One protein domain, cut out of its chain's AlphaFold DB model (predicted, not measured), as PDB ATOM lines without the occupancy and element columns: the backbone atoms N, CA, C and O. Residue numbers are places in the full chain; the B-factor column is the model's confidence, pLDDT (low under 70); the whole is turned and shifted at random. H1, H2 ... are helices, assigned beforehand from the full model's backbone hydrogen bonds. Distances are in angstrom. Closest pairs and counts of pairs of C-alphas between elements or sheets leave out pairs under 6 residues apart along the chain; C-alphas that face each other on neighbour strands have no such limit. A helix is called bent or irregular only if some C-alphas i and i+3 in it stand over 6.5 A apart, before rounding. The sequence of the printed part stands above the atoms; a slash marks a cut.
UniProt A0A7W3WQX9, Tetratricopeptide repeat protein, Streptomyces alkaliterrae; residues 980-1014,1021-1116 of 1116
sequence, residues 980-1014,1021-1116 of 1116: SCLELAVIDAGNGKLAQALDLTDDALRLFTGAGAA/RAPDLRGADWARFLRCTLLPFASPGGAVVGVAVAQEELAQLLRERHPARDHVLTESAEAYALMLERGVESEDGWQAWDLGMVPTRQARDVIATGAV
ATOM      1  N   SER A 980     -39.909 -24.189  61.376       97.25
ATOM      2  CA  SER A 980     -41.268 -23.743  61.711       97.25
ATOM      3  C   SER A 980     -41.885 -22.915  60.582       97.25
ATOM      4  O   SER A 980     -43.075 -23.065  60.315       97.25
ATOM      5  N   CYS A 981     -41.094 -22.094  59.877       97.75
ATOM      6  CA  CYS A 981     -41.546 -21.401  58.669       97.75
ATOM      7  C   CYS A 981     -41.968 -22.385  57.570       97.75
ATOM      8  O   CYS A 981     -43.037 -22.203  56.997       97.75
ATOM      9  N   LEU A 982     -41.196 -23.448  57.318       97.38
ATOM     10  CA  LEU A 982     -41.560 -24.456  56.312       97.38
ATOM     11  C   LEU A 982     -42.843 -25.216  56.677       97.38
ATOM     12  O   LEU A 982     -43.709 -25.400  55.824       97.38
ATOM     13  N   GLU A 983     -43.029 -25.600  57.943       96.38
ATOM     14  CA  GLU A 983     -44.277 -26.248  58.377       96.38
ATOM     15  C   GLU A 983     -45.493 -25.312  58.280       96.38
ATOM     16  O   GLU A 983     -46.586 -25.746  57.900       96.38
ATOM     17  N   LEU A 984     -45.313 -24.023  58.589       97.25
ATOM     18  CA  LEU A 984     -46.341 -23.002  58.379       97.25
ATOM     19  C   LEU A 984     -46.646 -22.815  56.890       97.25
ATOM     20  O   LEU A 984     -47.817 -22.697  56.543       97.25
ATOM     21  N   ALA A 985     -45.627 -22.838  56.022       96.94
ATOM     22  CA  ALA A 985     -45.794 -22.707  54.578       96.94
ATOM     23  C   ALA A 985     -46.635 -23.857  54.014       96.94
ATOM     24  O   ALA A 985     -47.570 -23.606  53.261       96.94
ATOM     25  N   VAL A 986     -46.386 -25.099  54.451       95.50
ATOM     26  CA  VAL A 986     -47.203 -26.268  54.074       95.50
ATOM     27  C   VAL A 986     -48.663 -26.086  54.500       95.50
ATOM     28  O   VAL A 986     -49.575 -26.347  53.716       95.50
ATOM     29  N   ILE A 987     -48.912 -25.611  55.727       94.88
ATOM     30  CA  ILE A 987     -50.279 -25.358  56.205       94.88
ATOM     31  C   ILE A 987     -50.950 -24.241  55.402       94.88
ATOM     32  O   ILE A 987     -52.110 -24.385  55.021       94.88
ATOM     33  N   ASP A 988     -50.268 -23.121  55.177       95.06
ATOM     34  CA  ASP A 988     -50.844 -21.977  54.472       95.06
ATOM     35  C   ASP A 988     -51.098 -22.313  52.996       95.06
ATOM     36  O   ASP A 988     -52.195 -22.049  52.502       95.06
ATOM     37  N   ALA A 989     -50.176 -23.017  52.335       93.69
ATOM     38  CA  ALA A 989     -50.362 -23.504  50.973       93.69
ATOM     39  C   ALA A 989     -51.579 -24.433  50.858       93.69
ATOM     40  O   ALA A 989     -52.457 -24.200  50.028       93.69
ATOM     41  N   GLY A 990     -51.705 -25.404  51.769       90.81
ATOM     42  CA  GLY A 990     -52.857 -26.308  51.829       90.81
ATOM     43  C   GLY A 990     -54.193 -25.647  52.190       90.81
ATOM     44  O   GLY A 990     -55.237 -26.268  52.023       90.81
ATOM     45  N   ASN A 991     -54.183 -24.402  52.685       90.00
ATOM     46  CA  ASN A 991     -55.379 -23.585  52.929       90.00
ATOM     47  C   ASN A 991     -55.608 -22.523  51.830       90.00
ATOM     48  O   ASN A 991     -56.397 -21.596  52.034       90.00
ATOM     49  N   GLY A 992     -54.887 -22.596  50.704       90.19
ATOM     50  CA  GLY A 992     -54.992 -21.644  49.591       90.19
ATOM     51  C   GLY A 992     -54.327 -20.282  49.841       90.19
ATOM     52  O   GLY A 992     -54.480 -19.359  49.043       90.19
ATOM     53  N   LYS A 993     -53.565 -20.129  50.928       93.38
ATOM     54  CA  LYS A 993     -52.825 -18.910  51.303       93.38
ATOM     55  C   LYS A 993     -51.433 -18.889  50.665       93.38
ATOM     56  O   LYS A 993     -50.409 -18.825  51.342       93.38
ATOM     57  N   LEU A 994     -51.404 -18.990  49.339       93.50
ATOM     58  CA  LEU A 994     -50.191 -19.292  48.573       93.50
ATOM     59  C   LEU A 994     -49.135 -18.178  48.626       93.50
ATOM     60  O   LEU A 994     -47.951 -18.475  48.741       93.50
ATOM     61  N   ALA A 995     -49.548 -16.906  48.617       92.81
ATOM     62  CA  ALA A 995     -48.620 -15.781  48.765       92.81
ATOM     63  C   ALA A 995     -47.937 -15.784  50.146       92.81
ATOM     64  O   ALA A 995     -46.722 -15.656  50.228       92.81
ATOM     65  N   GLN A 996     -48.700 -16.023  51.223       95.25
ATOM     66  CA  GLN A 996     -48.126 -16.126  52.570       95.25
ATOM     67  C   GLN A 996     -47.201 -17.342  52.706       95.25
ATOM     68  O   GLN A 996     -46.183 -17.268  53.391       95.25
ATOM     69  N   ALA A 997     -47.540 -18.459  52.057       96.31
ATOM     70  CA  ALA A 997     -46.677 -19.634  52.016       96.31
ATOM     71  C   ALA A 997     -45.349 -19.343  51.296       96.31
ATOM     72  O   ALA A 997     -44.299 -19.763  51.781       96.31
ATOM     73  N   LEU A 998     -45.382 -18.590  50.190       95.75
ATOM     74  CA  LEU A 998     -44.180 -18.180  49.463       95.75
ATOM     75  C   LEU A 998     -43.275 -17.289  50.334       95.75
ATOM     76  O   LEU A 998     -42.093 -17.599  50.488       95.75
ATOM     77  N   ASP A 999     -43.845 -16.283  51.009       96.56
ATOM     78  CA  ASP A 999     -43.114 -15.418  51.951       96.56
ATOM     79  C   ASP A 999     -42.431 -16.232  53.069       96.56
ATOM     80  O   ASP A 999     -41.286 -15.975  53.446       96.56
ATOM     81  N   LEU A1000     -43.114 -17.260  53.587       97.75
ATOM     82  CA  LEU A1000     -42.568 -18.158  54.608       97.75
ATOM     83  C   LEU A1000     -41.398 -19.007  54.086       97.75
ATOM     84  O   LEU A1000     -40.453 -19.255  54.840       97.75
ATOM     85  N   THR A1001     -41.426 -19.443  52.820       97.25
ATOM     86  CA  THR A1001     -40.286 -20.152  52.212       97.25
ATOM     87  C   THR A1001     -39.080 -19.237  52.000       97.25
ATOM     88  O   THR A1001     -37.951 -19.660  52.260       97.25
ATOM     89  N   ASP A1002     -39.302 -17.971  51.638       94.88
ATOM     90  CA  ASP A1002     -38.236 -16.970  51.516       94.88
ATOM     91  C   ASP A1002     -37.623 -16.630  52.887       94.88
ATOM     92  O   ASP A1002     -36.398 -16.546  53.028       94.88
ATOM     93  N   ASP A1003     -38.453 -16.498  53.928       95.38
ATOM     94  CA  ASP A1003     -38.003 -16.355  55.317       95.38
ATOM     95  C   ASP A1003     -37.156 -17.557  55.767       95.38
ATOM     96  O   ASP A1003     -36.079 -17.377  56.341       95.38
ATOM     97  N   ALA A1004     -37.613 -18.785  55.492       96.06
ATOM     98  CA  ALA A1004     -36.877 -20.002  55.828       96.06
ATOM     99  C   ALA A1004     -35.518 -20.056  55.113       96.06
ATOM    100  O   ALA A1004     -34.496 -20.322  55.748       96.06
ATOM    101  N   LEU A1005     -35.484 -19.745  53.814       94.25
ATOM    102  CA  LEU A1005     -34.253 -19.717  53.027       94.25
ATOM    103  C   LEU A1005     -33.252 -18.695  53.583       94.25
ATOM    104  O   LEU A1005     -32.062 -18.997  53.715       94.25
ATOM    105  N   ARG A1006     -33.729 -17.508  53.975       92.50
ATOM    106  CA  ARG A1006     -32.914 -16.465  54.614       92.50
ATOM    107  C   ARG A1006     -32.278 -16.951  55.918       92.50
ATOM    108  O   ARG A1006     -31.090 -16.729  56.153       92.50
ATOM    109  N   LEU A1007     -33.057 -17.642  56.750       91.25
ATOM    110  CA  LEU A1007     -32.608 -18.175  58.036       91.25
ATOM    111  C   LEU A1007     -31.613 -19.338  57.883       91.25
ATOM    112  O   LEU A1007     -30.629 -19.388  58.622       91.25
ATOM    113  N   PHE A1008     -31.827 -20.250  56.928       90.75
ATOM    114  CA  PHE A1008     -30.911 -21.369  56.675       90.75
ATOM    115  C   PHE A1008     -29.578 -20.927  56.065       90.75
ATOM    116  O   PHE A1008     -28.533 -21.472  56.416       90.75
ATOM    117  N   THR A1009     -29.599 -19.925  55.183       86.81
ATOM    118  CA  THR A1009     -28.390 -19.395  54.524       86.81
ATOM    119  C   THR A1009     -27.644 -18.357  55.363       86.81
ATOM    120  O   THR A1009     -26.492 -18.045  55.068       86.81
ATOM    121  N   GLY A1010     -28.280 -17.807  56.403       76.00
ATOM    122  CA  GLY A1010     -27.724 -16.719  57.210       76.00
ATOM    123  C   GLY A1010     -27.684 -15.365  56.486       76.00
ATOM    124  O   GLY A1010     -27.059 -14.424  56.983       76.00
ATOM    125  N   ALA A1011     -28.339 -15.245  55.324       55.94
ATOM    126  CA  ALA A1011     -28.354 -14.045  54.494       55.94
ATOM    127  C   ALA A1011     -29.164 -12.916  55.164       55.94
ATOM    128  O   ALA A1011     -30.362 -12.776  54.955       55.94
ATOM    129  N   GLY A1012     -28.515 -12.106  56.003       45.88
ATOM    130  CA  GLY A1012     -29.149 -10.975  56.698       45.88
ATOM    131  C   GLY A1012     -28.541 -10.625  58.058       45.88
ATOM    132  O   GLY A1012     -28.819  -9.551  58.584       45.88
ATOM    133  N   ALA A1013     -27.680 -11.478  58.621       43.31
ATOM    134  CA  ALA A1013     -26.913 -11.144  59.816       43.31
ATOM    135  C   ALA A1013     -25.571 -10.511  59.415       43.31
ATOM    136  O   ALA A1013     -24.774 -11.125  58.709       43.31
ATOM    137  N   ALA A1014     -25.274  -9.312  59.921       41.03
ATOM    138  CA  ALA A1014     -23.990  -8.615  59.764       41.03
ATOM    139  C   ALA A1014     -22.776  -9.344  60.411       41.03
ATOM    140  O   ALA A1014     -21.724  -8.747  60.625       41.03
ATOM    141  N   ARG A1021     -22.737 -18.565  62.372       70.31
ATOM    142  CA  ARG A1021     -23.218 -19.943  62.171       70.31
ATOM    143  C   ARG A1021     -23.041 -20.349  60.699       70.31
ATOM    144  O   ARG A1021     -23.440 -19.597  59.815       70.31
ATOM    145  N   ALA A1022     -22.499 -21.543  60.451       73.62
ATOM    146  CA  ALA A1022     -22.439 -22.116  59.106       73.62
ATOM    147  C   ALA A1022     -23.859 -22.340  58.545       73.62
ATOM    148  O   ALA A1022     -24.742 -22.745  59.311       73.62
ATOM    149  N   PRO A1023     -24.090 -22.091  57.243       82.38
ATOM    150  CA  PRO A1023     -25.400 -22.297  56.642       82.38
ATOM    151  C   PRO A1023     -25.806 -23.769  56.747       82.38
ATOM    152  O   PRO A1023     -24.961 -24.656  56.623       82.38
ATOM    153  N   ASP A1024     -27.095 -24.016  56.974       88.88
ATOM    154  CA  ASP A1024     -27.666 -25.360  56.895       88.88
ATOM    155  C   ASP A1024     -28.113 -25.624  55.458       88.88
ATOM    156  O   ASP A1024     -29.189 -25.198  55.027       88.88
ATOM    157  N   LEU A1025     -27.244 -26.298  54.706       89.62
ATOM    158  CA  LEU A1025     -27.439 -26.532  53.276       89.62
ATOM    159  C   LEU A1025     -28.673 -27.399  53.005       89.62
ATOM    160  O   LEU A1025     -29.435 -27.114  52.085       89.62
ATOM    161  N   ARG A1026     -28.926 -28.398  53.858       91.12
ATOM    162  CA  ARG A1026     -30.048 -29.332  53.711       91.12
ATOM    163  C   ARG A1026     -31.389 -28.634  53.929       91.12
ATOM    164  O   ARG A1026     -32.326 -28.859  53.166       91.12
ATOM    165  N   GLY A1027     -31.482 -27.771  54.942       93.00
ATOM    166  CA  GLY A1027     -32.669 -26.943  55.167       93.00
ATOM    167  C   GLY A1027     -32.908 -25.933  54.039       93.00
ATOM    168  O   GLY A1027     -34.038 -25.782  53.572       93.00
ATOM    169  N   ALA A1028     -31.845 -25.282  53.550       93.25
ATOM    170  CA  ALA A1028     -31.927 -24.341  52.428       93.25
ATOM    171  C   ALA A1028     -32.427 -25.015  51.140       93.25
ATOM    172  O   ALA A1028     -33.263 -24.456  50.430       93.25
ATOM    173  N   ASP A1029     -31.955 -26.229  50.873       94.88
ATOM    174  CA  ASP A1029     -32.382 -27.065  49.757       94.88
ATOM    175  C   ASP A1029     -33.891 -27.382  49.812       94.88
ATOM    176  O   ASP A1029     -34.603 -27.192  48.823       94.88
ATOM    177  N   TRP A1030     -34.413 -27.771  50.982       96.50
ATOM    178  CA  TRP A1030     -35.854 -27.982  51.184       96.50
ATOM    179  C   TRP A1030     -36.675 -26.693  51.057       96.50
ATOM    180  O   TRP A1030     -37.770 -26.718  50.493       96.50
ATOM    181  N   ALA A1031     -36.157 -25.559  51.542       96.69
ATOM    182  CA  ALA A1031     -36.820 -24.265  51.400       96.69
ATOM    183  C   ALA A1031     -36.936 -23.842  49.927       96.69
ATOM    184  O   ALA A1031     -38.016 -23.444  49.493       96.69
ATOM    185  N   ARG A1032     -35.856 -23.997  49.143       96.06
ATOM    186  CA  ARG A1032     -35.850 -23.750  47.689       96.06
ATOM    187  C   ARG A1032     -36.825 -24.665  46.963       96.06
ATOM    188  O   ARG A1032     -37.605 -24.194  46.147       96.06
ATOM    189  N   PHE A1033     -36.820 -25.957  47.281       97.38
ATOM    190  CA  PHE A1033     -37.726 -26.900  46.636       97.38
ATOM    191  C   PHE A1033     -39.197 -26.566  46.900       97.38
ATOM    192  O   PHE A1033     -39.966 -26.433  45.950       97.38
ATOM    193  N   LEU A1034     -39.588 -26.345  48.161       97.06
ATOM    194  CA  LEU A1034     -40.964 -25.956  48.487       97.06
ATOM    195  C   LEU A1034     -41.355 -24.640  47.807       97.06
ATOM    196  O   LEU A1034     -42.461 -24.539  47.278       97.06
ATOM    197  N   ARG A1035     -40.438 -23.671  47.737       96.69
ATOM    198  CA  ARG A1035     -40.630 -22.440  46.967       96.69
ATOM    199  C   ARG A1035     -40.920 -22.734  45.491       96.69
ATOM    200  O   ARG A1035     -41.930 -22.250  44.980       96.69
ATOM    201  N   CYS A1036     -40.128 -23.588  44.833       96.00
ATOM    202  CA  CYS A1036     -40.377 -24.017  43.449       96.00
ATOM    203  C   CYS A1036     -41.774 -24.621  43.266       96.00
ATOM    204  O   CYS A1036     -42.401 -24.380  42.238       96.00
ATOM    205  N   THR A1037     -42.293 -25.347  44.264       95.44
ATOM    206  CA  THR A1037     -43.652 -25.908  44.184       95.44
ATOM    207  C   THR A1037     -44.771 -24.866  44.276       95.44
ATOM    208  O   THR A1037     -45.888 -25.124  43.834       95.44
ATOM    209  N   LEU A1038     -44.494 -23.688  44.844       95.12
ATOM    210  CA  LEU A1038     -45.474 -22.616  45.063       95.12
ATOM    211  C   LEU A1038     -45.485 -21.581  43.933       95.12
ATOM    212  O   LEU A1038     -46.539 -21.021  43.628       95.12
ATOM    213  N   LEU A1039     -44.335 -21.325  43.301       94.38
ATOM    214  CA  LEU A1039     -44.173 -20.294  42.268       94.38
ATOM    215  C   LEU A1039     -45.182 -20.378  41.109       94.38
ATOM    216  O   LEU A1039     -45.692 -19.315  40.741       94.38
ATOM    217  N   PRO A1040     -45.538 -21.560  40.556       93.31
ATOM    218  CA  PRO A1040     -46.539 -21.649  39.488       93.31
ATOM    219  C   PRO A1040     -47.902 -21.054  39.862       93.31
ATOM    220  O   PRO A1040     -48.622 -20.577  38.990       93.31
ATOM    221  N   PHE A1041     -48.235 -21.037  41.155       91.75
ATOM    222  CA  PHE A1041     -49.543 -20.617  41.661       91.75
ATOM    223  C   PHE A1041     -49.521 -19.262  42.384       91.75
ATOM    224  O   PHE A1041     -50.554 -18.607  42.500       91.75
ATOM    225  N   ALA A1042     -48.360 -18.848  42.903       91.19
ATOM    226  CA  ALA A1042     -48.220 -17.690  43.792       91.19
ATOM    227  C   ALA A1042     -47.393 -16.534  43.203       91.19
ATOM    228  O   ALA A1042     -47.307 -15.475  43.825       91.19
ATOM    229  N   SER A1043     -46.750 -16.724  42.042       88.69
ATOM    230  CA  SER A1043     -45.838 -15.725  41.475       88.69
ATOM    231  C   SER A1043     -46.553 -14.403  41.142       88.69
ATOM    232  O   SER A1043     -47.550 -14.417  40.412       88.69
ATOM    233  N   PRO A1044     -46.011 -13.240  41.564       81.25
ATOM    234  CA  PRO A1044     -46.542 -11.927  41.184       81.25
ATOM    235  C   PRO A1044     -46.564 -11.688  39.666       81.25
ATOM    236  O   PRO A1044     -47.371 -10.901  39.179       81.25
ATOM    237  N   GLY A1045     -45.685 -12.364  38.914       82.19
ATOM    238  CA  GLY A1045     -45.613 -12.296  37.449       82.19
ATOM    239  C   GLY A1045     -46.627 -13.188  36.718       82.19
ATOM    240  O   GLY A1045     -46.585 -13.269  35.493       82.19
ATOM    241  N   GLY A1046     -47.516 -13.868  37.449       85.19
ATOM    242  CA  GLY A1046     -48.460 -14.847  36.909       85.19
ATOM    243  C   GLY A1046     -47.834 -16.225  36.665       85.19
ATOM    244  O   GLY A1046     -46.618 -16.409  36.766       85.19
ATOM    245  N   ALA A1047     -48.679 -17.205  36.326       85.81
ATOM    246  CA  ALA A1047     -48.301 -18.619  36.249       85.81
ATOM    247  C   ALA A1047     -47.147 -18.903  35.271       85.81
ATOM    248  O   ALA A1047     -46.242 -19.660  35.600       85.81
ATOM    249  N   VAL A1048     -47.114 -18.244  34.105       87.12
ATOM    250  CA  VAL A1048     -46.052 -18.439  33.095       87.12
ATOM    251  C   VAL A1048     -44.677 -18.051  33.644       87.12
ATOM    252  O   VAL A1048     -43.715 -18.802  33.502       87.12
ATOM    253  N   VAL A1049     -44.587 -16.892  34.303       89.75
ATOM    254  CA  VAL A1049     -43.341 -16.435  34.934       89.75
ATOM    255  C   VAL A1049     -42.996 -17.339  36.115       89.75
ATOM    256  O   VAL A1049     -41.845 -17.729  36.266       89.75
ATOM    257  N   GLY A1050     -43.990 -17.711  36.927       91.12
ATOM    258  CA  GLY A1050     -43.817 -18.635  38.047       91.12
ATOM    259  C   GLY A1050     -43.225 -19.983  37.636       91.12
ATOM    260  O   GLY A1050     -42.262 -20.431  38.252       91.12
ATOM    261  N   VAL A1051     -43.745 -20.597  36.569       92.50
ATOM    262  CA  VAL A1051     -43.235 -21.864  36.020       92.50
ATOM    263  C   VAL A1051     -41.806 -21.709  35.503       92.50
ATOM    264  O   VAL A1051     -40.964 -22.542  35.827       92.50
ATOM    265  N   ALA A1052     -41.505 -20.642  34.756       92.50
ATOM    266  CA  ALA A1052     -40.158 -20.414  34.230       92.50
ATOM    267  C   ALA A1052     -39.116 -20.262  35.354       92.50
ATOM    268  O   ALA A1052     -38.064 -20.899  35.312       92.50
ATOM    269  N   VAL A1053     -39.435 -19.479  36.392       94.25
ATOM    270  CA  VAL A1053     -38.555 -19.308  37.561       94.25
ATOM    271  C   VAL A1053     -38.421 -20.621  38.338       94.25
ATOM    272  O   VAL A1053     -37.311 -20.996  38.709       94.25
ATOM    273  N   ALA A1054     -39.518 -21.361  38.538       94.44
ATOM    274  CA  ALA A1054     -39.480 -22.662  39.205       94.44
ATOM    275  C   ALA A1054     -38.587 -23.670  38.465       94.44
ATOM    276  O   ALA A1054     -37.818 -24.380  39.107       94.44
ATOM    277  N   GLN A1055     -38.656 -23.720  37.130       95.25
ATOM    278  CA  GLN A1055     -37.810 -24.589  36.306       95.25
ATOM    279  C   GLN A1055     -36.328 -24.224  36.429       95.25
ATOM    280  O   GLN A1055     -35.493 -25.114  36.604       95.25
ATOM    281  N   GLU A1056     -35.991 -22.933  36.373       95.06
ATOM    282  CA  GLU A1056     -34.608 -22.466  36.510       95.06
ATOM    283  C   GLU A1056     -34.036 -22.780  37.901       95.06
ATOM    284  O   GLU A1056     -32.958 -23.376  38.009       95.06
ATOM    285  N   GLU A1057     -34.777 -22.454  38.964       94.69
ATOM    286  CA  GLU A1057     -34.352 -22.705  40.344       94.69
ATOM    287  C   GLU A1057     -34.254 -24.197  40.662       94.69
ATOM    288  O   GLU A1057     -33.299 -24.632  41.308       94.69
ATOM    289  N   LEU A1058     -35.190 -25.011  40.170       95.06
ATOM    290  CA  LEU A1058     -35.152 -26.461  40.354       95.06
ATOM    291  C   LEU A1058     -33.982 -27.096  39.588       95.06
ATOM    292  O   LEU A1058     -33.290 -27.964  40.124       95.06
ATOM    293  N   ALA A1059     -33.694 -26.627  38.370       94.38
ATOM    294  CA  ALA A1059     -32.526 -27.062  37.604       94.38
ATOM    295  C   ALA A1059     -31.206 -26.634  38.263       94.38
ATOM    296  O   ALA A1059     -30.196 -27.335  38.159       94.38
ATOM    297  N   GLN A1060     -31.172 -25.483  38.941       94.06
ATOM    298  CA  GLN A1060     -30.035 -25.090  39.770       94.06
ATOM    299  C   GLN A1060     -29.904 -25.999  40.997       94.06
ATOM    300  O   GLN A1060     -28.823 -26.543  41.227       94.06
ATOM    301  N   LEU A1061     -31.001 -26.246  41.722       93.25
ATOM    302  CA  LEU A1061     -31.030 -27.134  42.883       93.25
ATOM    303  C   LEU A1061     -30.487 -28.526  42.528       93.25
ATOM    304  O   LEU A1061     -29.586 -29.021  43.200       93.25
ATOM    305  N   LEU A1062     -30.956 -29.137  41.437       92.69
ATOM    306  CA  LEU A1062     -30.513 -30.464  40.990       92.69
ATOM    307  C   LEU A1062     -29.021 -30.520  40.605       92.69
ATOM    308  O   LEU A1062     -28.398 -31.577  40.764       92.69
ATOM    309  N   ARG A1063     -28.436 -29.398  40.157       92.00
ATOM    310  CA  ARG A1063     -26.999 -29.268  39.845       92.00
ATOM    311  C   ARG A1063     -26.127 -29.083  41.092       92.00
ATOM    312  O   ARG A1063     -25.039 -29.652  41.148       92.00
ATOM    313  N   GLU A1064     -26.587 -28.330  42.090       87.75
ATOM    314  CA  GLU A1064     -25.844 -28.005  43.323       87.75
ATOM    315  C   GLU A1064     -25.835 -29.159  44.352       87.75
ATOM    316  O   GLU A1064     -26.297 -29.006  45.479       87.75
ATOM    317  N   ARG A1065     -25.334 -30.349  43.995       82.81
ATOM    318  CA  ARG A1065     -25.302 -31.503  44.919       82.81
ATOM    319  C   ARG A1065     -24.231 -31.346  46.009       82.81
ATOM    320  O   ARG A1065     -23.114 -30.914  45.733       82.81
ATOM    321  N   HIS A1066     -24.543 -31.791  47.228       86.69
ATOM    322  CA  HIS A1066     -23.589 -31.908  48.337       86.69
ATOM    323  C   HIS A1066     -23.780 -33.234  49.104       86.69
ATOM    324  O   HIS A1066     -24.880 -33.789  49.070       86.69
ATOM    325  N   PRO A1067     -22.757 -33.755  49.819       83.88
ATOM    326  CA  PRO A1067     -22.820 -35.076  50.467       83.88
ATOM    327  C   PRO A1067     -23.961 -35.235  51.478       83.88
ATOM    328  O   PRO A1067     -24.553 -36.299  51.587       83.88
ATOM    329  N   ALA A1068     -24.300 -34.160  52.190       82.00
ATOM    330  CA  ALA A1068     -25.372 -34.150  53.187       82.00
ATOM    331  C   ALA A1068     -26.788 -33.907  52.610       82.00
ATOM    332  O   ALA A1068     -27.702 -33.565  53.364       82.00
ATOM    333  N   ARG A1069     -26.972 -33.985  51.282       89.12
ATOM    334  CA  ARG A1069     -28.274 -33.749  50.644       89.12
ATOM    335  C   ARG A1069     -29.244 -34.874  50.992       89.12
ATOM    336  O   ARG A1069     -28.877 -36.044  51.048       89.12
ATOM    337  N   ASP A1070     -30.501 -34.504  51.199       90.25
ATOM    338  CA  ASP A1070     -31.571 -35.459  51.453       90.25
ATOM    339  C   ASP A1070     -31.911 -36.281  50.200       90.25
ATOM    340  O   ASP A1070     -32.126 -35.726  49.116       90.25
ATOM    341  N   HIS A1071     -32.001 -37.603  50.347       89.31
ATOM    342  CA  HIS A1071     -32.384 -38.485  49.246       89.31
ATOM    343  C   HIS A1071     -33.840 -38.244  48.823       89.31
ATOM    344  O   HIS A1071     -34.103 -38.103  47.631       89.31
ATOM    345  N   VAL A1072     -34.754 -38.060  49.789       91.88
ATOM    346  CA  VAL A1072     -36.185 -37.820  49.518       91.88
ATOM    347  C   VAL A1072     -36.384 -36.526  48.737       91.88
ATOM    348  O   VAL A1072     -37.219 -36.457  47.838       91.88
ATOM    349  N   LEU A1073     -35.588 -35.499  49.044       94.50
ATOM    350  CA  LEU A1073     -35.606 -34.248  48.291       94.50
ATOM    351  C   LEU A1073     -35.182 -34.473  46.841       94.50
ATOM    352  O   LEU A1073     -35.781 -33.893  45.945       94.50
ATOM    353  N   THR A1074     -34.142 -35.277  46.614       92.56
ATOM    354  CA  THR A1074     -33.628 -35.532  45.263       92.56
ATOM    355  C   THR A1074     -34.699 -36.205  44.408       92.56
ATOM    356  O   THR A1074     -35.000 -35.717  43.322       92.56
ATOM    357  N   GLU A1075     -35.350 -37.240  44.941       93.56
ATOM    358  CA  GLU A1075     -36.467 -37.922  44.276       93.56
ATOM    359  C   GLU A1075     -37.660 -36.982  44.046       93.56
ATOM    360  O   GLU A1075     -38.217 -36.934  42.949       93.56
ATOM    361  N   SER A1076     -38.012 -36.174  45.052       95.31
ATOM    362  CA  SER A1076     -39.105 -35.196  44.953       95.31
ATOM    363  C   SER A1076     -38.818 -34.118  43.905       95.31
ATOM    364  O   SER A1076     -39.706 -33.750  43.138       95.31
ATOM    365  N   ALA A1077     -37.580 -33.627  43.837       95.06
ATOM    366  CA  ALA A1077     -37.147 -32.610  42.887       95.06
ATOM    367  C   ALA A1077     -37.141 -33.134  41.447       95.06
ATOM    368  O   ALA A1077     -37.621 -32.443  40.550       95.06
ATOM    369  N   GLU A1078     -36.651 -34.355  41.222       94.50
ATOM    370  CA  GLU A1078     -36.674 -35.002  39.905       94.50
ATOM    371  C   GLU A1078     -38.116 -35.289  39.449       94.50
ATOM    372  O   GLU A1078     -38.483 -34.982  38.311       94.50
ATOM    373  N   ALA A1079     -38.970 -35.790  40.347       94.56
ATOM    374  CA  ALA A1079     -40.385 -36.026  40.061       94.56
ATOM    375  C   ALA A1079     -41.144 -34.725  39.754       94.56
ATOM    376  O   ALA A1079     -41.917 -34.668  38.796       94.56
ATOM    377  N   TYR A1080     -40.905 -33.660  40.524       95.25
ATOM    378  CA  TYR A1080     -41.558 -32.372  40.300       95.25
ATOM    379  C   TYR A1080     -41.066 -31.677  39.021       95.25
ATOM    380  O   TYR A1080     -41.856 -31.031  38.335       95.25
ATOM    381  N   ALA A1081     -39.797 -31.857  38.632       94.00
ATOM    382  CA  ALA A1081     -39.284 -31.357  37.353       94.00
ATOM    383  C   ALA A1081     -40.055 -31.958  36.164       94.00
ATOM    384  O   ALA A1081     -40.509 -31.224  35.287       94.00
ATOM    385  N   LEU A1082     -40.304 -33.272  36.193       92.44
ATOM    386  CA  LEU A1082     -41.130 -33.965  35.196       92.44
ATOM    387  C   LEU A1082     -42.580 -33.453  35.179       92.44
ATOM    388  O   LEU A1082     -43.206 -33.412  34.119       92.44
ATOM    389  N   MET A1083     -43.129 -33.069  36.334       91.25
ATOM    390  CA  MET A1083     -44.459 -32.453  36.405       91.25
ATOM    391  C   MET A1083     -44.474 -31.067  35.754       91.25
ATOM    392  O   MET A1083     -45.365 -30.785  34.957       91.25
ATOM    393  N   LEU A1084     -43.470 -30.227  36.027       90.50
ATOM    394  CA  LEU A1084     -43.345 -28.903  35.406       90.50
ATOM    395  C   LEU A1084     -43.193 -28.987  33.880       90.50
ATOM    396  O   LEU A1084     -43.730 -28.138  33.173       90.50
ATOM    397  N   GLU A1085     -42.498 -30.002  33.357       89.44
ATOM    398  CA  GLU A1085     -42.368 -30.241  31.909       89.44
ATOM    399  C   GLU A1085     -43.689 -30.648  31.241       89.44
ATOM    400  O   GLU A1085     -43.931 -30.305  30.084       89.44
ATOM    401  N   ARG A1086     -44.557 -31.372  31.961       87.44
ATOM    402  CA  ARG A1086     -45.872 -31.814  31.463       87.44
ATOM    403  C   ARG A1086     -46.943 -30.721  31.503       87.44
ATOM    404  O   ARG A1086     -47.986 -30.899  30.880       87.44
ATOM    405  N   GLY A1087     -46.663 -29.610  32.181       81.81
ATOM    406  CA  GLY A1087     -47.598 -28.515  32.415       81.81
ATOM    407  C   GLY A1087     -48.334 -28.670  33.746       81.81
ATOM    408  O   GLY A1087     -48.763 -29.762  34.111       81.81
ATOM    409  N   VAL A1088     -48.461 -27.558  34.474       80.69
ATOM    410  CA  VAL A1088     -49.197 -27.465  35.742       80.69
ATOM    411  C   VAL A1088     -50.369 -26.513  35.528       80.69
ATOM    412  O   VAL A1088     -50.155 -25.335  35.237       80.69
ATOM    413  N   GLU A1089     -51.595 -27.018  35.650       74.62
ATOM    414  CA  GLU A1089     -52.809 -26.215  35.500       74.62
ATOM    415  C   GLU A1089     -53.122 -25.468  36.804       74.62
ATOM    416  O   GLU A1089     -53.036 -26.017  37.901       74.62
ATOM    417  N   SER A1090     -53.516 -24.194  36.710       68.44
ATOM    418  CA  SER A1090     -53.815 -23.379  37.901       68.44
ATOM    419  C   SER A1090     -55.048 -23.869  38.674       68.44
ATOM    420  O   SER A1090     -55.208 -23.503  39.841       68.44
ATOM    421  N   GLU A1091     -55.928 -24.644  38.035       70.62
ATOM    422  CA  GLU A1091     -57.166 -25.168  38.628       70.62
ATOM    423  C   GLU A1091     -56.919 -26.350  39.582       70.62
ATOM    424  O   GLU A1091     -57.728 -26.589  40.476       70.62
ATOM    425  N   ASP A1092     -55.775 -27.031  39.452       71.00
ATOM    426  CA  ASP A1092     -55.412 -28.218  40.239       71.00
ATOM    427  C   ASP A1092     -54.980 -27.897  41.681       71.00
ATOM    428  O   ASP A1092     -54.921 -28.790  42.534       71.00
ATOM    429  N   GLY A1093     -54.693 -26.620  41.966       82.56
ATOM    430  CA  GLY A1093     -54.187 -26.155  43.255       82.56
ATOM    431  C   GLY A1093     -52.786 -26.683  43.595       82.56
ATOM    432  O   GLY A1093     -52.135 -27.378  42.820       82.56
ATOM    433  N   TRP A1094     -52.286 -26.333  44.781       92.00
ATOM    434  CA  TRP A1094     -50.984 -26.815  45.248       92.00
ATOM    435  C   TRP A1094     -51.088 -28.250  45.789       92.00
ATOM    436  O   TRP A1094     -51.787 -28.480  46.772       92.00
ATOM    437  N   GLN A1095     -50.364 -29.195  45.176       88.94
ATOM    438  CA  GLN A1095     -50.491 -30.642  45.447       88.94
ATOM    439  C   GLN A1095     -49.281 -31.287  46.145       88.94
ATOM    440  O   GLN A1095     -49.288 -32.489  46.402       88.94
ATOM    441  N   ALA A1096     -48.221 -30.535  46.461       91.00
ATOM    442  CA  ALA A1096     -46.971 -31.149  46.929       91.00
ATOM    443  C   ALA A1096     -47.136 -31.938  48.246       91.00
ATOM    444  O   ALA A1096     -46.478 -32.959  48.427       91.00
ATOM    445  N   TRP A1097     -48.043 -31.525  49.140       91.44
ATOM    446  CA  TRP A1097     -48.351 -32.293  50.355       91.44
ATOM    447  C   TRP A1097     -49.043 -33.632  50.055       91.44
ATOM    448  O   TRP A1097     -48.616 -34.652  50.595       91.44
ATOM    449  N   ASP A1098     -50.042 -33.653  49.165       87.50
ATOM    450  CA  ASP A1098     -50.761 -34.881  48.781       87.50
ATOM    451  C   ASP A1098     -49.840 -35.891  48.081       87.50
ATOM    452  O   ASP A1098     -49.994 -37.103  48.231       87.50
ATOM    453  N   LEU A1099     -48.839 -35.388  47.352       90.56
ATOM    454  CA  LEU A1099     -47.821 -36.190  46.670       90.56
ATOM    455  C   LEU A1099     -46.671 -36.632  47.589       90.56
ATOM    456  O   LEU A1099     -45.731 -37.269  47.121       90.56
ATOM    457  N   GLY A1100     -46.707 -36.280  48.879       90.06
ATOM    458  CA  GLY A1100     -45.631 -36.592  49.824       90.06
ATOM    459  C   GLY A1100     -44.321 -35.844  49.553       90.06
ATOM    460  O   GLY A1100     -43.297 -36.176  50.143       90.06
ATOM    461  N   MET A1101     -44.340 -34.808  48.710       94.56
ATOM    462  CA  MET A1101     -43.191 -33.965  48.356       94.56
ATOM    463  C   MET A1101     -42.941 -32.886  49.423       94.56
ATOM    464  O   MET A1101     -42.802 -31.697  49.134       94.56
ATOM    465  N   VAL A1102     -42.919 -33.296  50.690       91.88
ATOM    466  CA  VAL A1102     -42.691 -32.429  51.852       91.88
ATOM    467  C   VAL A1102     -41.576 -33.005  52.729       91.88
ATOM    468  O   VAL A1102     -41.358 -34.216  52.721       91.88
ATOM    469  N   PRO A1103     -40.870 -32.168  53.511       91.06
ATOM    470  CA  PRO A1103     -39.758 -32.633  54.331       91.06
ATOM    471  C   PRO A1103     -40.153 -33.778  55.273       91.06
ATOM    472  O   PRO A1103     -41.167 -33.701  55.976       91.06
ATOM    473  N   THR A1104     -39.329 -34.823  55.344       87.50
ATOM    474  CA  THR A1104     -39.476 -35.905  56.332       87.50
ATOM    475  C   THR A1104     -38.899 -35.487  57.684       87.50
ATOM    476  O   THR A1104     -38.297 -34.422  57.820       87.50
ATOM    477  N   ARG A1105     -39.079 -36.284  58.744       85.50
ATOM    478  CA  ARG A1105     -38.454 -35.990  60.048       85.50
ATOM    479  C   ARG A1105     -36.926 -35.938  59.942       85.50
ATOM    480  O   ARG A1105     -36.317 -34.992  60.436       85.50
ATOM    481  N   GLN A1106     -36.326 -36.901  59.241       80.56
ATOM    482  CA  GLN A1106     -34.874 -36.990  59.063       80.56
ATOM    483  C   GLN A1106     -34.289 -35.733  58.399       80.56
ATOM    484  O   GLN A1106     -33.188 -35.313  58.755       80.56
ATOM    485  N   ALA A1107     -35.044 -35.093  57.498       86.19
ATOM    486  CA  ALA A1107     -34.674 -33.818  56.889       86.19
ATOM    487  C   ALA A1107     -34.422 -32.705  57.914       86.19
ATOM    488  O   ALA A1107     -33.493 -31.918  57.762       86.19
ATOM    489  N   ARG A1108     -35.264 -32.653  58.952       86.88
ATOM    490  CA  ARG A1108     -35.340 -31.560  59.935       86.88
ATOM    491  C   ARG A1108     -34.311 -31.683  61.049       86.88
ATOM    492  O   ARG A1108     -33.858 -30.693  61.630       86.88
ATOM    493  N   ASP A1109     -33.995 -32.928  61.372       81.69
ATOM    494  CA  ASP A1109     -33.190 -33.292  62.524       81.69
ATOM    495  C   ASP A1109     -31.685 -33.126  62.279       81.69
ATOM    496  O   ASP A1109     -30.952 -32.796  63.220       81.69
ATOM    497  N   VAL A1110     -31.253 -33.286  61.024       86.94
ATOM    498  CA  VAL A1110     -29.859 -33.172  60.580       86.94
ATOM    499  C   VAL A1110     -29.545 -31.747  60.122       86.94
ATOM    500  O   VAL A1110     -30.257 -31.184  59.298       86.94
ATOM    501  N   ILE A1111     -28.445 -31.186  60.623       86.12
ATOM    502  CA  ILE A1111     -27.874 -29.910  60.185       86.12
ATOM    503  C   ILE A1111     -26.696 -30.207  59.264       86.12
ATOM    504  O   ILE A1111     -25.691 -30.772  59.698       86.12
ATOM    505  N   ALA A1112     -26.790 -29.773  58.009       84.25
ATOM    506  CA  ALA A1112     -25.707 -29.910  57.046       84.25
ATOM    507  C   ALA A1112     -24.818 -28.660  57.063       84.25
ATOM    508  O   ALA A1112     -25.047 -27.718  56.305       84.25
ATOM    509  N   THR A1113     -23.795 -28.648  57.921       73.38
ATOM    510  CA  THR A1113     -22.747 -27.621  57.869       73.38
ATOM    511  C   THR A1113     -21.771 -27.958  56.742       73.38
ATOM    512  O   THR A1113     -21.234 -29.061  56.717       73.38
ATOM    513  N   GLY A1114     -21.546 -27.038  55.799       59.94
ATOM    514  CA  GLY A1114     -20.586 -27.248  54.709       59.94
ATOM    515  C   GLY A1114     -19.204 -27.667  55.233       59.94
ATOM    516  O   GLY A1114     -18.647 -26.974  56.082       59.94
ATOM    517  N   ALA A1115     -18.687 -28.772  54.684       44.00
ATOM    518  CA  ALA A1115     -17.495 -29.542  55.070       44.00
ATOM    519  C   ALA A1115     -17.682 -30.546  56.230       44.00
ATOM    520  O   ALA A1115     -17.568 -30.198  57.406       44.00
ATOM    521  N   VAL A1116     -17.879 -31.813  55.842       36.34
ATOM    522  CA  VAL A1116     -17.268 -33.003  56.462       36.34
ATOM    523  C   VAL A1116     -16.439 -33.679  55.382       36.34
ATOM    524  O   VAL A1116     -16.966 -33.772  54.247       36.34
TER     525      VAL A1116
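AT A GLANCE: This is residues 980 to 1014 and 1021 to 1116 of the 1116 residues of the protein "Tetratricopeptide repeat protein" of Streptomyces alkaliterrae (UniProt A0A7W3WQX9). What does the model look like? It is an up-and-down bundle of five helices, each running against the one before it, with H3 in the middle, the hairpin of H1 and H2 on one side of it and H4 and H5 on the other. After H5 a long stretch without a named element, residues 1087 to 1104, folds back along the bundle between H1 and H5 to the short H6. What are its make-up and size? The printed part has 131 residues, with six named helices in the order H1 to H6 and no named strand, and its class is all helix. It is compact, with a radius of gyration of the C-alphas of 14.0 A, and elongated, spanning 43 by 28 by 25 A.

IN THESE COORDINATES: Where are the longest helices? H3, residues 1025 to 1042, is 24.5 A long and begins at C-alpha 1025 (-27.439, -26.532, 53.276); H4, residues 1046 to 1063, is 26.0 A long. Where are the others? H2 is residues 994 to 1009, 22.6 A, and H5 is residues 1071 to 1086, 23.3 A. H1, residues 980 to 990, 15.4 A, begins at C-alpha 980 (-41.268, -23.743, 61.711), and H6, residues 1105 to 1109, 6.4 A, ends at C-alpha 1109 (-33.190, -33.292, 62.524).

HOW THE PARTS SIT: What does the hub, H3, touch? It touches H2, closest at the C-alphas of Leu 1005 and Ala 1028, 5.2 A, and H4, closest at those of Pro 1040 and Gly 1050, 4.3 A, each at a shallow tilt, 20 and 21 degrees, opposite ways. With residues 1030 to 1037 alone it touches H5, the closest C-alphas being those of Phe 1033 and Ala 1077, 6.9 A. It only just touches H1 and H6, with 3 pairs of C-alphas within 8 A each. How do the hairpins stand? H1 and H2 touch at a shallow tilt of 21 degrees, closest at the C-alphas of Ala 985 and Ala 997, 4.1 A; H4 and H5 touch at a steep tilt of 39 degrees, closest at those of Leu 1058 and Ala 1077, 6.9 A. Are the helix backbones even? In H1, H2, H4, H5 and H6 every O i to N i+4 pair is within hydrogen-bond range, in H3 12 of 14. H3 has a kink of 27 degrees near residue 1036 and is irregular, but only just: C-alphas 1037 and 1040 are 7.0 A apart.

THE WHOLE: How far does it reach? The two C-alphas farthest apart, those of Glu 1091 and Val 1116, are 44.4 A apart. Is anything missing, and which link is long? Residues 1015 to 1020 are not printed, and C-alphas 1014 and 1021 are 11.6 A apart across the cut. The link from H5 to H6, 18 residues, is long. Where is confidence low? The pLDDT is under 70 at residues 1011 to 1014, 1090 and 1114 to 1116.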